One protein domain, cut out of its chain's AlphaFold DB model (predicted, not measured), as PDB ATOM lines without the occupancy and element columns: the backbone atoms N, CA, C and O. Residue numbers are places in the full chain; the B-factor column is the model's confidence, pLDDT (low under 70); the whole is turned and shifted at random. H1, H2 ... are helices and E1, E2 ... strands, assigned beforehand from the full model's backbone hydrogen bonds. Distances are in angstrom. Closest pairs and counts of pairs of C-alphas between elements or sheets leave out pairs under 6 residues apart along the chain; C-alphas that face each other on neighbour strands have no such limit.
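This is residues 3 to 110 of the 114 residues of a protein of Gammaproteobacteria bacterium (UniProt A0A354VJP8). Look first for a long, twisted hairpin of two strands, E1 and E2, with the helix H1 packed along E1; together they make a long arm. Near the end of the arm where E2 begins, the short strands E3 and E7 widen its sheet, and beyond them a small three-stranded sheet, E4, E5 and E6, forms a head. The 108 printed residues hold one named helix and seven named strands, in the order E1 E2 H1 E3 E4 E5 E6 E7, and the class is mixed, helices and strands. The larger sheet, order E2 E1 E3 E7, is mixed; the smaller, order E4 E5 E6, is antiparallel. The whole is loose, with a radius of gyration of the C-alphas of 18.6 A and spans of 62 by 28 by 21 A.

Find C-alpha 3 at (93.462, -36.625, 22.102); from there E1 runs over residues 3 to 18, 36.1 A, and bends by 74 degrees at residue 15. E2, residues 31 to 44, covers 41.9 A. H1, residues 55 to 68, begins at C-alpha 55, (85.066, -31.508, 9.211), and is 20.3 A long. Then come E3, residues 71 to 75, 13.0 A; E4, residues 82 to 85, 10.5 A; E5, residues 90 to 94, 13.2 A; and E6, residues 97 to 101, 13.1 A. E7, residues 106 to 109, 9.7 A, ends at C-alpha 109, (97.041, -7.938, 8.105).

Start at the strongly twisted larger sheet, where E1 and E2 form an antiparallel hairpin: N 5 and O 41 are 2.9 A apart, within hydrogen-bond range. E3 is parallel to E1, with N 73 and O 17 at 2.8 A, and parallel to E7, with N 107 and O 72 at 2.8 A. This pairing is staggered: E3 pairs with E1 over its residues 71 to 72 and with E7 over its residues 72 to 75. H1 is on this sheet, and its closest C-alphas to E1 are those of Cys 65 and Phe 14, 5.2 A apart. In H1 every O i to N i+4 pair is within hydrogen-bond range. Farther on, E4, E5 and E6 make a meander, each strand the antiparallel neighbour of the one before; look at N 91 and O 84, 2.8 A, and N 99 and O 92, 2.9 A. H1 is not on that sheet. The closest C-alphas of E5 and E7 are those of Thr 90 and Leu 106, 7.9 A apart.

The two C-alphas farthest apart are those of Asp 47 and Gly 96, at 62.0 A. The printed part has no cut. The link from E1 to E2, residues 19 to 30, is long. The mean pLDDT of the printed part is 97.4, and no printed residue is under 70.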
ATOM      1  N   THR A   3      92.761 -36.206  23.316       95.75
ATOM      2  CA  THR A   3      93.462 -36.625  22.102       95.75
ATOM      3  C   THR A   3      93.690 -35.420  21.194       95.75
ATOM      4  O   THR A   3      93.037 -34.385  21.353       95.75
ATOM      5  N   THR A   4      94.620 -35.556  20.255       96.62
ATOM      6  CA  THR A   4      94.965 -34.528  19.272       96.62
ATOM      7  C   THR A   4      94.619 -35.030  17.879       96.62
ATOM      8  O   THR A   4      94.993 -36.137  17.499       96.62
ATOM      9  N   ILE A   5      93.907 -34.203  17.118       94.94
ATOM     10  CA  ILE A   5      93.640 -34.418  15.698       94.94
ATOM     11  C   ILE A   5      94.583 -33.520  14.904       94.94
ATOM     12  O   ILE A   5      94.560 -32.300  15.070       94.94
ATOM     13  N   GLU A   6      95.370 -34.133  14.025       96.94
ATOM     14  CA  GLU A   6      96.185 -33.436  13.034       96.94
ATOM     15  C   GLU A   6      95.441 -33.367  11.695       96.94
ATOM     16  O   GLU A   6      94.956 -34.372  11.162       96.94
ATOM     17  N   ILE A   7      95.349 -32.161  11.138       97.31
ATOM     18  CA  ILE A   7      94.809 -31.898   9.808       97.31
ATOM     19  C   ILE A   7      95.939 -31.343   8.948       97.31
ATOM     20  O   ILE A   7      96.336 -30.188   9.079       97.31
ATOM     21  N   SER A   8      96.406 -32.180   8.028       97.19
ATOM     22  CA  SER A   8      97.334 -31.822   6.961       97.19
ATOM     23  C   SER A   8      96.775 -32.374   5.651       97.19
ATOM     24  O   SER A   8      96.584 -33.587   5.496       97.19
ATOM     25  N   LYS A   9      96.364 -31.479   4.748       97.19
ATOM     26  CA  LYS A   9      95.738 -31.821   3.466       97.19
ATOM     27  C   LYS A   9      96.316 -30.944   2.371       97.19
ATOM     28  O   LYS A   9      96.483 -29.749   2.569       97.19
ATOM     29  N   GLU A  10      96.542 -31.544   1.208       96.56
ATOM     30  CA  GLU A  10      97.139 -30.874   0.048       96.56
ATOM     31  C   GLU A  10      96.374 -29.614  -0.365       96.56
ATOM     32  O   GLU A  10      96.991 -28.607  -0.659       96.56
ATOM     33  N   TYR A  11      95.039 -29.615  -0.306       96.50
ATOM     34  CA  TYR A  11      94.221 -28.451  -0.672       96.50
ATOM     35  C   TYR A  11      94.228 -27.307   0.357       96.50
ATOM     36  O   TYR A  11      93.574 -26.294   0.128       96.50
ATOM     37  N   LEU A  12      94.871 -27.477   1.517       98.25
ATOM     38  CA  LEU A  12      94.971 -26.439   2.548       98.25
ATOM     39  C   LEU A  12      96.207 -25.576   2.305       98.25
ATOM     40  O   LEU A  12      97.125 -25.540   3.121       98.25
ATOM     41  N   HIS A  13      96.237 -24.913   1.157       98.38
ATOM     42  CA  HIS A  13      97.281 -23.971   0.786       98.38
ATOM     43  C   HIS A  13      96.673 -22.723   0.155       98.38
ATOM     44  O   HIS A  13      95.517 -22.748  -0.261       98.38
ATOM     45  N   PHE A  14      97.464 -21.660   0.086       98.69
ATOM     46  CA  PHE A  14      97.151 -20.453  -0.671       98.69
ATOM     47  C   PHE A  14      98.435 -19.872  -1.271       98.69
ATOM     48  O   PHE A  14      99.516 -20.011  -0.689       98.69
ATOM     49  N   ALA A  15      98.338 -19.259  -2.442       98.69
ATOM     50  CA  ALA A  15      99.426 -18.566  -3.110       98.69
ATOM     51  C   ALA A  15      99.314 -17.064  -2.843       98.69
ATOM     52  O   ALA A  15      98.323 -16.444  -3.207       98.69
ATOM     53  N   ALA A  16     100.331 -16.461  -2.232       98.69
ATOM     54  CA  ALA A  16     100.309 -15.033  -1.932       98.69
ATOM     55  C   ALA A  16     101.671 -14.376  -2.148       98.69
ATOM     56  O   ALA A  16     102.724 -15.011  -2.020       98.69
ATOM     57  N   ALA A  17     101.635 -13.087  -2.474       98.75
ATOM     58  CA  ALA A  17     102.809 -12.247  -2.632       98.75
ATOM     59  C   ALA A  17     103.081 -11.416  -1.372       98.75
ATOM     60  O   ALA A  17     102.158 -11.007  -0.672       98.75
ATOM     61  N   HIS A  18     104.353 -11.156  -1.075       98.75
ATOM     62  CA  HIS A  18     104.784 -10.377   0.087       98.75
ATOM     63  C   HIS A  18     106.233  -9.885  -0.068       98.75
ATOM     64  O   HIS A  18     106.910 -10.180  -1.059       98.75
ATOM     65  N   PHE A  19     106.708  -9.127   0.917       98.56
ATOM     66  CA  PHE A  19     108.134  -8.930   1.163       98.56
ATOM     67  C   PHE A  19     108.395  -8.815   2.666       98.56
ATOM     68  O   PHE A  19     107.649  -8.144   3.382       98.56
ATOM     69  N   THR A  20     109.498  -9.402   3.130       98.31
ATOM     70  CA  THR A  20     109.923  -9.276   4.526       98.31
ATOM     71  C   THR A  20     110.625  -7.940   4.760       98.31
ATOM     72  O   THR A  20     111.459  -7.505   3.961       98.31
ATOM     73  N   LEU A  21     110.336  -7.293   5.889       98.44
ATOM     74  CA  LEU A  21     111.034  -6.093   6.356       98.44
ATOM     75  C   LEU A  21     112.157  -6.467   7.334       98.44
ATOM     76  O   LEU A  21     111.895  -7.132   8.336       98.44
ATOM     77  N   PHE A  22     113.384  -6.000   7.106       98.12
ATOM     78  CA  PHE A  22     114.519  -6.251   8.010       98.12
ATOM     79  C   PHE A  22     114.826  -5.056   8.915       98.12
ATOM     80  O   PHE A  22     115.273  -5.223  10.050       98.12
ATOM     81  N   SER A  23     114.584  -3.839   8.428       98.38
ATOM     82  CA  SER A  23     114.797  -2.598   9.172       98.38
ATOM     83  C   SER A  23     113.986  -1.449   8.564       98.38
ATOM     84  O   SER A  23     113.245  -1.642   7.604       98.38
ATOM     85  N   ALA A  24     114.170  -0.231   9.078       98.19
ATOM     86  CA  ALA A  24     113.579   0.977   8.502       98.19
ATOM     87  C   ALA A  24     114.067   1.291   7.073       98.19
ATOM     88  O   ALA A  24     113.476   2.141   6.416       98.19
ATOM     89  N   THR A  25     115.147   0.651   6.606       98.50
ATOM     90  CA  THR A  25     115.766   0.947   5.303       98.50
ATOM     91  C   THR A  25     116.032  -0.281   4.436       98.50
ATOM     92  O   THR A  25     116.458  -0.127   3.296       98.50
ATOM     93  N   GLU A  26     115.809  -1.490   4.954       98.56
ATOM     94  CA  GLU A  26     116.076  -2.746   4.250       98.56
ATOM     95  C   GLU A  26     114.851  -3.671   4.263       98.56
ATOM     96  O   GLU A  26     114.278  -3.944   5.322       98.56
ATOM     97  N   ARG A  27     114.473  -4.161   3.078       98.12
ATOM     98  CA  ARG A  27     113.417  -5.154   2.847       98.12
ATOM     99  C   ARG A  27     113.815  -6.099   1.717       98.12
ATOM    100  O   ARG A  27     114.659  -5.754   0.890       98.12
ATOM    101  N   GLU A  28     113.174  -7.256   1.639       98.12
ATOM    102  CA  GLU A  28     113.241  -8.108   0.449       98.12
ATOM    103  C   GLU A  28     112.556  -7.451  -0.752       98.12
ATOM    104  O   GLU A  28     111.727  -6.552  -0.605       98.12
ATOM    105  N   ASN A  29     112.845  -7.941  -1.959       98.25
ATOM    106  CA  ASN A  29     112.023  -7.632  -3.127       98.25
ATOM    107  C   ASN A  29     110.653  -8.316  -3.022       98.25
ATOM    108  O   ASN A  29     110.533  -9.391  -2.434       98.25
ATOM    109  N   LEU A  30     109.634  -7.711  -3.639       98.38
ATOM    110  CA  LEU A  30     108.313  -8.325  -3.760       98.38
ATOM    111  C   LEU A  30     108.441  -9.655  -4.512       98.38
ATOM    112  O   LEU A  30     108.989  -9.707  -5.615       98.38
ATOM    113  N   HIS A  31     107.937 -10.719  -3.905       98.62
ATOM    114  CA  HIS A  31     107.901 -12.069  -4.459       98.62
ATOM    115  C   HIS A  31     106.673 -12.795  -3.896       98.62
ATOM    116  O   HIS A  31     105.817 -12.154  -3.292       98.62
ATOM    117  N   GLY A  32     106.549 -14.108  -4.094       98.12
ATOM    118  CA  GLY A  32     105.445 -14.872  -3.519       98.12
ATOM    119  C   GLY A  32     105.789 -16.319  -3.204       98.12
ATOM    120  O   GLY A  32     106.844 -16.829  -3.595       98.12
ATOM    121  N   HIS A  33     104.873 -16.970  -2.494       98.50
ATOM    122  CA  HIS A  33     104.980 -18.359  -2.064       98.50
ATOM    123  C   HIS A  33     103.640 -19.079  -2.160       98.50
ATOM    124  O   HIS A  33     102.584 -18.457  -2.098       98.50
ATOM    125  N   ASN A  34     103.718 -20.409  -2.203       98.25
ATOM    126  CA  ASN A  34     102.596 -21.283  -1.891       98.25
ATOM    127  C   ASN A  34     102.688 -21.643  -0.404       98.25
ATOM    128  O   ASN A  34     103.513 -22.470  -0.007       98.25
ATOM    129  N   PHE A  35     101.876 -20.991   0.420       98.31
ATOM    130  CA  PHE A  35     101.814 -21.222   1.855       98.31
ATOM    131  C   PHE A  35     100.967 -22.459   2.144       98.31
ATOM    132  O   PHE A  35      99.813 -22.534   1.734       98.31
ATOM    133  N   GLN A  36     101.522 -23.422   2.878       98.25
ATOM    134  CA  GLN A  36     100.802 -24.611   3.334       98.25
ATOM    135  C   GLN A  36     100.314 -24.408   4.770       98.25
ATOM    136  O   GLN A  36     101.099 -24.074   5.658       98.25
ATOM    137  N   VAL A  37      99.035 -24.688   5.016       98.06
ATOM    138  CA  VAL A  37      98.411 -24.598   6.338       98.06
ATOM    139  C   VAL A  37      98.145 -26.000   6.887       98.06
ATOM    140  O   VAL A  37      97.601 -26.873   6.206       98.06
ATOM    141  N   THR A  38      98.521 -26.214   8.145       97.88
ATOM    142  CA  THR A  38      98.193 -27.411   8.926       97.88
ATOM    143  C   THR A  38      97.621 -26.998  10.280       97.88
ATOM    144  O   THR A  38      97.832 -25.877  10.745       97.88
ATOM    145  N   LEU A  39      96.860 -27.887  10.917       97.75
ATOM    146  CA  LEU A  39      96.244 -27.620  12.215       97.75
ATOM    147  C   LEU A  39      96.354 -28.835  13.129       97.75
ATOM    148  O   LEU A  39      95.979 -29.939  12.741       97.75
ATOM    149  N   ASN A  40      96.760 -28.592  14.373       97.31
ATOM    150  CA  ASN A  40      96.668 -29.551  15.467       97.31
ATOM    151  C   ASN A  40      95.611 -29.074  16.466       97.31
ATOM    152  O   ASN A  40      95.739 -27.990  17.032       97.31
ATOM    153  N   ALA A  41      94.576 -29.882  16.690       96.19
ATOM    154  CA  ALA A  41      93.492 -29.572  17.617       96.19
ATOM    155  C   ALA A  41      93.418 -30.621  18.730       96.19
ATOM    156  O   ALA A  41      93.154 -31.796  18.469       96.19
ATOM    157  N   THR A  42      93.629 -30.194  19.975       97.00
ATOM    158  CA  THR A  42      93.532 -31.051  21.165       97.00
ATOM    159  C   THR A  42      92.183 -30.853  21.844       97.00
ATOM    160  O   THR A  42      91.816 -29.725  22.167       97.00
ATOM    161  N   ALA A  43      91.455 -31.944  22.077       96.00
ATOM    162  CA  ALA A  43      90.108 -31.919  22.644       96.00
ATOM    163  C   ALA A  43      89.856 -33.123  23.575       96.00
ATOM    164  O   ALA A  43      90.533 -34.153  23.451       96.00
ATOM    165  N   PRO A  44      88.917 -33.007  24.536       97.19
ATOM    166  CA  PRO A  44      88.500 -34.137  25.357       97.19
ATOM    167  C   PRO A  44      87.779 -35.188  24.507       97.19
ATOM    168  O   PRO A  44      87.068 -34.854  23.564       97.19
ATOM    169  N   VAL A  45      87.961 -36.458  24.865       96.75
ATOM    170  CA  VAL A  45      87.161 -37.572  24.341       96.75
ATOM    171  C   VAL A  45      85.960 -37.762  25.261       96.75
ATOM    172  O   VAL A  45      86.140 -37.860  26.480       96.75
ATOM    173  N   HIS A  46      84.766 -37.789  24.681       95.06
ATOM    174  CA  HIS A  46      83.498 -37.969  25.378       95.06
ATOM    175  C   HIS A  46      83.160 -39.457  25.567       95.06
ATOM    176  O   HIS A  46      83.849 -40.339  25.052       95.06
ATOM    177  N   ASP A  47      82.107 -39.745  26.335       95.88
ATOM    178  CA  ASP A  47      81.720 -41.115  26.709       95.88
ATOM    179  C   ASP A  47      81.306 -41.985  25.505       95.88
ATOM    180  O   ASP A  47      81.352 -43.211  25.579       95.88
ATOM    181  N   ASP A  48      80.946 -41.360  24.382       94.56
ATOM    182  CA  ASP A  48      80.667 -42.015  23.099       94.56
ATOM    183  C   ASP A  48      81.938 -42.360  22.294       94.56
ATOM    184  O   ASP A  48      81.856 -42.937  21.209       94.56
ATOM    185  N   GLY A  49      83.119 -42.030  22.827       93.12
ATOM    186  CA  GLY A  49      84.417 -42.279  22.206       93.12
ATOM    187  C   GLY A  49      84.820 -41.250  21.146       93.12
ATOM    188  O   GLY A  49      85.852 -41.435  20.496       93.12
ATOM    189  N   LEU A  50      84.052 -40.173  20.965       92.00
ATOM    190  CA  LEU A  50      84.331 -39.118  19.993       92.00
ATOM    191  C   LEU A  50      84.845 -37.848  20.678       92.00
ATOM    192  O   LEU A  50      84.574 -37.587  21.847       92.00
ATOM    193  N   THR A  51      85.599 -37.035  19.938       93.81
ATOM    194  CA  THR A  51      85.919 -35.661  20.351       93.81
ATOM    195  C   THR A  51      84.889 -34.683  19.789       93.81
ATOM    196  O   THR A  51      84.141 -34.071  20.535       93.81
ATOM    197  N   PHE A  52      84.841 -34.530  18.465       92.50
ATOM    198  CA  PHE A  52      83.901 -33.691  17.715       92.50
ATOM    199  C   PHE A  52      84.008 -33.999  16.207       92.50
ATOM    200  O   PHE A  52      84.925 -34.698  15.767       92.50
ATOM    201  N   ASP A  53      83.101 -33.448  15.393       93.62
ATOM    202  CA  ASP A  53      83.213 -33.508  13.927       93.62
ATOM    203  C   ASP A  53      84.325 -32.574  13.416       93.62
ATOM    204  O   ASP A  53      84.144 -31.366  13.232       93.62
ATOM    205  N   TYR A  54      85.493 -33.150  13.136       92.06
ATOM    206  CA  TYR A  54      86.650 -32.428  12.609       92.06
ATOM    207  C   TYR A  54      86.439 -31.830  11.209       92.06
ATOM    208  O   TYR A  54      87.280 -31.054  10.749       92.06
ATOM    209  N   ASN A  55      85.353 -32.155  10.494       94.81
ATOM    210  CA  ASN A  55      85.066 -31.508   9.211       94.81
ATOM    211  C   ASN A  55      84.787 -30.012   9.366       94.81
ATOM    212  O   ASN A  55      85.030 -29.270   8.415       94.81
ATOM    213  N   ILE A  56      84.339 -29.562  10.545       96.12
ATOM    214  CA  ILE A  56      84.224 -28.132  10.857       96.12
ATOM    215  C   ILE A  56      85.586 -27.456  10.671       96.12
ATOM    216  O   ILE A  56      85.687 -26.492   9.920       96.12
ATOM    217  N   LEU A  57      86.651 -28.030  11.240       96.75
ATOM    218  CA  LEU A  57      88.004 -27.484  11.115       96.75
ATOM    219  C   LEU A  57      88.489 -27.468   9.665       96.75
ATOM    220  O   LEU A  57      89.035 -26.468   9.220       96.75
ATOM    221  N   LYS A  58      88.254 -28.539   8.897       97.06
ATOM    222  CA  LYS A  58      88.651 -28.588   7.478       97.06
ATOM    223  C   LYS A  58      87.973 -27.500   6.648       97.06
ATOM    224  O   LYS A  58      88.633 -26.868   5.830       97.06
ATOM    225  N   LYS A  59      86.669 -27.286   6.855       97.62
ATOM    226  CA  LYS A  59      85.898 -26.251   6.152       97.62
ATOM    227  C   LYS A  59      86.384 -24.855   6.529       97.62
ATOM    228  O   LYS A  59      86.579 -24.037   5.640       97.62
ATOM    229  N   THR A  60      86.626 -24.610   7.818       97.19
ATOM    230  CA  THR A  60      87.171 -23.334   8.298       97.19
ATOM    231  C   THR A  60      88.562 -23.066   7.727       97.19
ATOM    232  O   THR A  60      88.786 -21.988   7.195       97.19
ATOM    233  N   LEU A  61      89.474 -24.043   7.770       97.81
ATOM    234  CA  LEU A  61      90.823 -23.884   7.217       97.81
ATOM    235  C   LEU A  61      90.794 -23.621   5.711       97.81
ATOM    236  O   LEU A  61      91.511 -22.748   5.244       97.81
ATOM    237  N   LYS A  62      89.950 -24.335   4.954       98.19
ATOM    238  CA  LYS A  62      89.823 -24.103   3.510       98.19
ATOM    239  C   LYS A  62      89.299 -22.701   3.204       98.19
ATOM    240  O   LYS A  62      89.859 -22.041   2.344       98.19
ATOM    241  N   ALA A  63      88.278 -22.241   3.927       98.19
ATOM    242  CA  ALA A  63      87.756 -20.888   3.752       98.19
ATOM    243  C   ALA A  63      88.814 -19.813   4.062       98.19
ATOM    244  O   ALA A  63      88.891 -18.828   3.342       98.19
ATOM    245  N   LEU A  64      89.653 -20.028   5.084       97.19
ATOM    246  CA  LEU A  64      90.769 -19.128   5.397       97.19
ATOM    247  C   LEU A  64      91.850 -19.137   4.309       97.19
ATOM    248  O   LEU A  64      92.362 -18.082   3.963       97.19
ATOM    249  N   CYS A  65      92.201 -20.306   3.763       98.44
ATOM    250  CA  CYS A  65      93.101 -20.380   2.610       98.44
ATOM    251  C   CYS A  65      92.532 -19.590   1.423       98.44
ATOM    252  O   CYS A  65      93.248 -18.788   0.842       98.44
ATOM    253  N   ASP A  66      91.245 -19.766   1.121       98.00
ATOM    254  CA  ASP A  66      90.577 -19.096  -0.001       98.00
ATOM    255  C   ASP A  66      90.496 -17.573   0.168       98.00
ATOM    256  O   ASP A  66      90.460 -16.851  -0.820       98.00
ATOM    257  N   GLU A  67      90.472 -17.078   1.408       96.75
ATOM    258  CA  GLU A  67      90.504 -15.642   1.708       96.75
ATOM    259  C   GLU A  67      91.869 -15.007   1.400       96.75
ATOM    260  O   GLU A  67      91.927 -13.843   1.011       96.75
ATOM    261  N   TYR A  68      92.961 -15.761   1.553       97.44
ATOM    262  CA  TYR A  68      94.327 -15.268   1.340       97.44
ATOM    263  C   TYR A  68      94.928 -15.648  -0.019       97.44
ATOM    264  O   TYR A  68      96.043 -15.223  -0.328       97.44
ATOM    265  N   ASP A  69      94.223 -16.449  -0.815       98.44
ATOM    266  CA  ASP A  69      94.693 -16.902  -2.120       98.44
ATOM    267  C   ASP A  69      94.697 -15.764  -3.145       98.44
ATOM    268  O   ASP A  69      93.783 -14.944  -3.204       98.44
ATOM    269  N   GLU A  70      95.753 -15.709  -3.953       98.12
ATOM    270  CA  GLU A  70      95.967 -14.712  -5.004       98.12
ATOM    271  C   GLU A  70      95.992 -13.254  -4.495       98.12
ATOM    272  O   GLU A  70      95.583 -12.328  -5.195       98.12
ATOM    273  N   GLN A  71      96.500 -13.031  -3.278       98.38
ATOM    274  CA  GLN A  71      96.609 -11.704  -2.654       98.38
ATOM    275  C   GLN A  71      98.064 -11.265  -2.436       98.38
ATOM    276  O   GLN A  71      98.971 -12.081  -2.267       98.38
ATOM    277  N   VAL A  72      98.291  -9.952  -2.368       98.75
ATOM    278  CA  VAL A  72      99.487  -9.357  -1.756       98.75
ATOM    279  C   VAL A  72      99.204  -9.130  -0.271       98.75
ATOM    280  O   VAL A  72      98.230  -8.468   0.072       98.75
ATOM    281  N   LEU A  73     100.048  -9.643   0.622       98.75
ATOM    282  CA  LEU A  73      99.886  -9.499   2.073       98.75
ATOM    283  C   LEU A  73     100.803  -8.404   2.610       98.75
ATOM    284  O   LEU A  73     102.008  -8.451   2.370       98.75
ATOM    285  N   MET A  74     100.257  -7.444   3.369       98.62
ATOM    286  CA  MET A  74     101.053  -6.365   3.975       98.62
ATOM    287  C   MET A  74     100.775  -6.163   5.476       98.62
ATOM    288  O   MET A  74      99.614  -6.159   5.898       98.62
ATOM    289  N   PRO A  75     101.823  -5.963   6.302       98.56
ATOM    290  CA  PRO A  75     101.710  -5.889   7.758       98.56
ATOM    291  C   PRO A  75     101.382  -4.472   8.262       98.56
ATOM    292  O   PRO A  75     102.241  -3.592   8.311       98.56
ATOM    293  N   THR A  76     100.151  -4.251   8.725       98.44
ATOM    294  CA  THR A  76      99.695  -2.940   9.242       98.44
ATOM    295  C   THR A  76     100.290  -2.535  10.588       98.44
ATOM    296  O   THR A  76     100.221  -1.366  10.955       98.44
ATOM    297  N   GLN A  77     100.871  -3.472  11.344       98.62
ATOM    298  CA  GLN A  77     101.527  -3.174  12.624       98.62
ATOM    299  C   GLN A  77     103.049  -3.057  12.490       98.62
ATOM    300  O   GLN A  77     103.754  -3.019  13.504       98.62
ATOM    301  N   SER A  78     103.575  -3.052  11.264       98.38
ATOM    302  CA  SER A  78     104.992  -2.795  11.039       98.38
ATOM    303  C   SER A  78     105.353  -1.381  11.507       98.38
ATOM    304  O   SER A  78     104.649  -0.434  11.166       98.38
ATOM    305  N   PRO A  79     106.463  -1.194  12.241       98.06
ATOM    306  CA  PRO A  79     106.959   0.140  12.571       98.06
ATOM    307  C   PRO A  79     107.617   0.849  11.373       98.06
ATOM    308  O   PRO A  79     108.057   1.985  11.524       98.06
ATOM    309  N   TYR A  80     107.756   0.173  10.226       98.56
ATOM    310  CA  TYR A  80     108.498   0.666   9.059       98.56
ATOM    311  C   TYR A  80     107.617   0.946   7.839       98.56
ATOM    312  O   TYR A  80     108.133   1.457   6.847       98.56
ATOM    313  N   LEU A  81     106.329   0.591   7.891       98.31
ATOM    314  CA  LEU A  81     105.384   0.853   6.810       98.31
ATOM    315  C   LEU A  81     104.405   1.950   7.192       98.31
ATOM    316  O   LEU A  81     103.861   1.966   8.295       98.31
ATOM    317  N   GLU A  82     104.122   2.798   6.217       98.38
ATOM    318  CA  GLU A  82     102.967   3.683   6.229       98.38
ATOM    319  C   GLU A  82     102.067   3.338   5.042       98.38
ATOM    320  O   GLU A  82     102.500   2.713   4.070       98.38
ATOM    321  N   PHE A  83     100.797   3.726   5.131       98.31
ATOM    322  CA  PHE A  83      99.810   3.434   4.102       98.31
ATOM    323  C   PHE A  83      99.073   4.708   3.717       98.31
ATOM    324  O   PHE A  83      98.574   5.438   4.574       98.31
ATOM    325  N   GLU A  84      98.966   4.940   2.416       97.81
ATOM    326  CA  GLU A  84      98.131   5.987   1.836       97.81
ATOM    327  C   GLU A  84      97.085   5.356   0.929       97.81
ATOM    328  O   GLU A  84      97.270   4.254   0.416       97.81
ATOM    329  N   LYS A  85      95.996   6.076   0.682       97.50
ATOM    330  CA  LYS A  85      94.955   5.622  -0.231       97.50
ATOM    331  C   LYS A  85      94.385   6.788  -1.017       97.50
ATOM    332  O   LYS A  85      94.116   7.844  -0.442       97.50
ATOM    333  N   ASP A  86      94.179   6.572  -2.308       96.25
ATOM    334  CA  ASP A  86      93.369   7.450  -3.144       96.25
ATOM    335  C   ASP A  86      92.169   6.693  -3.739       96.25
ATOM    336  O   ASP A  86      91.721   5.685  -3.194       96.25
ATOM    337  N   ASN A  87      91.579   7.228  -4.809       95.12
ATOM    338  CA  ASN A  87      90.390   6.644  -5.426       95.12
ATOM    339  C   ASN A  87      90.681   5.372  -6.238       95.12
ATOM    340  O   ASN A  87      89.737   4.666  -6.584       95.12
ATOM    341  N   GLU A  88      91.939   5.118  -6.592       95.69
ATOM    342  CA  GLU A  88      92.335   4.045  -7.506       95.69
ATOM    343  C   GLU A  88      93.236   3.009  -6.824       95.69
ATOM    344  O   GLU A  88      93.081   1.812  -7.075       95.69
ATOM    345  N   PHE A  89      94.128   3.439  -5.924       98.50
ATOM    346  CA  PHE A  89      95.125   2.567  -5.307       98.50
ATOM    347  C   PHE A  89      95.258   2.758  -3.793       98.50
ATOM    348  O   PHE A  89      95.112   3.857  -3.248       98.50
ATOM    349  N   THR A  90      95.656   1.673  -3.132       98.56
ATOM    350  CA  THR A  90      96.318   1.721  -1.828       98.56
ATOM    351  C   THR A  90      97.830   1.677  -2.049       98.56
ATOM    352  O   THR A  90      98.343   0.857  -2.810       98.56
ATOM    353  N   TYR A  91      98.557   2.567  -1.381       98.69
ATOM    354  CA  TYR A  91     100.003   2.690  -1.480       98.69
ATOM    355  C   TYR A  91     100.665   2.223  -0.196       98.69
ATOM    356  O   TYR A  91     100.325   2.693   0.890       98.69
ATOM    357  N   VAL A  92     101.653   1.347  -0.341       98.50
ATOM    358  CA  VAL A  92     102.547   0.932   0.740       98.50
ATOM    359  C   VAL A  92     103.804   1.785   0.660       98.50
ATOM    360  O   VAL A  92     104.493   1.787  -0.365       98.50
ATOM    361  N   LEU A  93     104.079   2.534   1.722       98.62
ATOM    362  CA  LEU A  93     105.237   3.413   1.816       98.62
ATOM    363  C   LEU A  93     106.334   2.749   2.642       98.62
ATOM    364  O   LEU A  93     106.086   2.291   3.757       98.62
ATOM    365  N   PHE A  94     107.554   2.739   2.112       98.69
ATOM    366  CA  PHE A  94     108.722   2.190   2.794       98.69
ATOM    367  C   PHE A  94     109.981   2.950   2.382       98.69
ATOM    368  O   PHE A  94     110.352   2.924   1.216       98.69
ATOM    369  N   ASN A  95     110.666   3.611   3.319       98.12
ATOM    370  CA  ASN A  95     111.973   4.245   3.079       98.12
ATOM    371  C   ASN A  95     112.065   5.095   1.784       98.12
ATOM    372  O   ASN A  95     113.020   4.996   1.014       98.12
ATOM    373  N   GLY A  96     111.044   5.912   1.512       97.94
ATOM    374  CA  GLY A  96     110.965   6.746   0.304       97.94
ATOM    375  C   GLY A  96     110.442   6.035  -0.951       97.94
ATOM    376  O   GLY A  96     110.182   6.695  -1.956       97.94
ATOM    377  N   GLU A  97     110.234   4.721  -0.906       98.19
ATOM    378  CA  GLU A  97     109.487   3.977  -1.917       98.19
ATOM    379  C   GLU A  97     107.980   4.132  -1.698       98.19
ATOM    380  O   GLU A  97     107.497   4.181  -0.565       98.19
ATOM    381  N   ARG A  98     107.235   4.175  -2.805       98.00
ATOM    382  CA  ARG A  98     105.774   4.275  -2.830       98.00
ATOM    383  C   ARG A  98     105.228   3.237  -3.799       98.00
ATOM    384  O   ARG A  98     105.328   3.414  -5.011       98.00
ATOM    385  N   ILE A  99     104.694   2.144  -3.260       98.25
ATOM    386  CA  ILE A  99     104.338   0.944  -4.025       98.25
ATOM    387  C   ILE A  99     102.808   0.865  -4.155       98.25
ATOM    388  O   ILE A  99     102.139   0.687  -3.137       98.25
ATOM    389  N   PRO A 100     102.232   1.034  -5.362       98.25
ATOM    390  CA  PRO A 100     100.785   0.977  -5.570       98.25
ATOM    391  C   PRO A 100     100.260  -0.457  -5.679       98.25
ATOM    392  O   PRO A 100     100.844  -1.283  -6.380       98.25
ATOM    393  N   PHE A 101      99.091  -0.702  -5.090       98.44
ATOM    394  CA  PHE A 101      98.284  -1.901  -5.301       98.44
ATOM    395  C   PHE A 101      96.813  -1.528  -5.490       98.44
ATOM    396  O   PHE A 101      96.324  -0.565  -4.893       98.44
ATOM    397  N   LEU A 102      96.094  -2.295  -6.314       98.25
ATOM    398  CA  LEU A 102      94.635  -2.229  -6.329       98.25
ATOM    399  C   LEU A 102      94.110  -2.754  -4.992       98.25
ATOM    400  O   LEU A 102      94.594  -3.768  -4.493       98.25
ATOM    401  N   ASP A 103      93.069  -2.120  -4.456       95.94
ATOM    402  CA  ASP A 103      92.460  -2.535  -3.183       95.94
ATOM    403  C   ASP A 103      92.044  -4.010  -3.156       95.94
ATOM    404  O   ASP A 103      92.115  -4.657  -2.119       95.94
ATOM    405  N   ARG A 104      91.594  -4.538  -4.298       96.31
ATOM    406  CA  ARG A 104      91.132  -5.929  -4.425       96.31
ATOM    407  C   ARG A 104      92.260  -6.970  -4.454       96.31
ATOM    408  O   ARG A 104      91.972  -8.155  -4.337       96.31
ATOM    409  N   ASP A 105      93.499  -6.526  -4.656       98.00
ATOM    410  CA  ASP A 105      94.672  -7.395  -4.774       98.00
ATOM    411  C   ASP A 105      95.559  -7.301  -3.510       98.00
ATOM    412  O   ASP A 105      96.589  -7.969  -3.429       98.00
ATOM    413  N   LEU A 106      95.194  -6.457  -2.533       98.25
ATOM    414  CA  LEU A 106      95.966  -6.173  -1.322       98.25
ATOM    415  C   LEU A 106      95.170  -6.527  -0.062       98.25
ATOM    416  O   LEU A 106      94.186  -5.874   0.280       98.25
ATOM    417  N   THR A 107      95.682  -7.483   0.704       98.25
ATOM    418  CA  THR A 107      95.181  -7.816   2.035       98.25
ATOM    419  C   THR A 107      96.084  -7.229   3.118       98.25
ATOM    420  O   THR A 107      97.273  -7.539   3.233       98.25
ATOM    421  N   LEU A 108      95.496  -6.371   3.951       98.00
ATOM    422  CA  LEU A 108      96.161  -5.732   5.083       98.00
ATOM    423  C   LEU A 108      95.971  -6.558   6.360       98.00
ATOM    424  O   LEU A 108      94.852  -6.719   6.844       98.00
ATOM    425  N   LEU A 109      97.069  -7.051   6.940       98.19
ATOM    426  CA  LEU A 109      97.041  -7.938   8.105       98.19
ATOM    427  C   LEU A 109      97.460  -7.210   9.392       98.19
ATOM    428  O   LEU A 109      98.407  -6.416   9.367       98.19
ATOM    429  N   PRO A 110      96.825  -7.486  10.550       97.88
ATOM    430  CA  PRO A 110      97.181  -6.901  11.843       97.88
ATOM    431  C   PRO A 110      98.402  -7.601  12.464       97.88
ATOM    432  O   PRO A 110      98.355  -8.091  13.590       97.88
TER     433      PRO A 110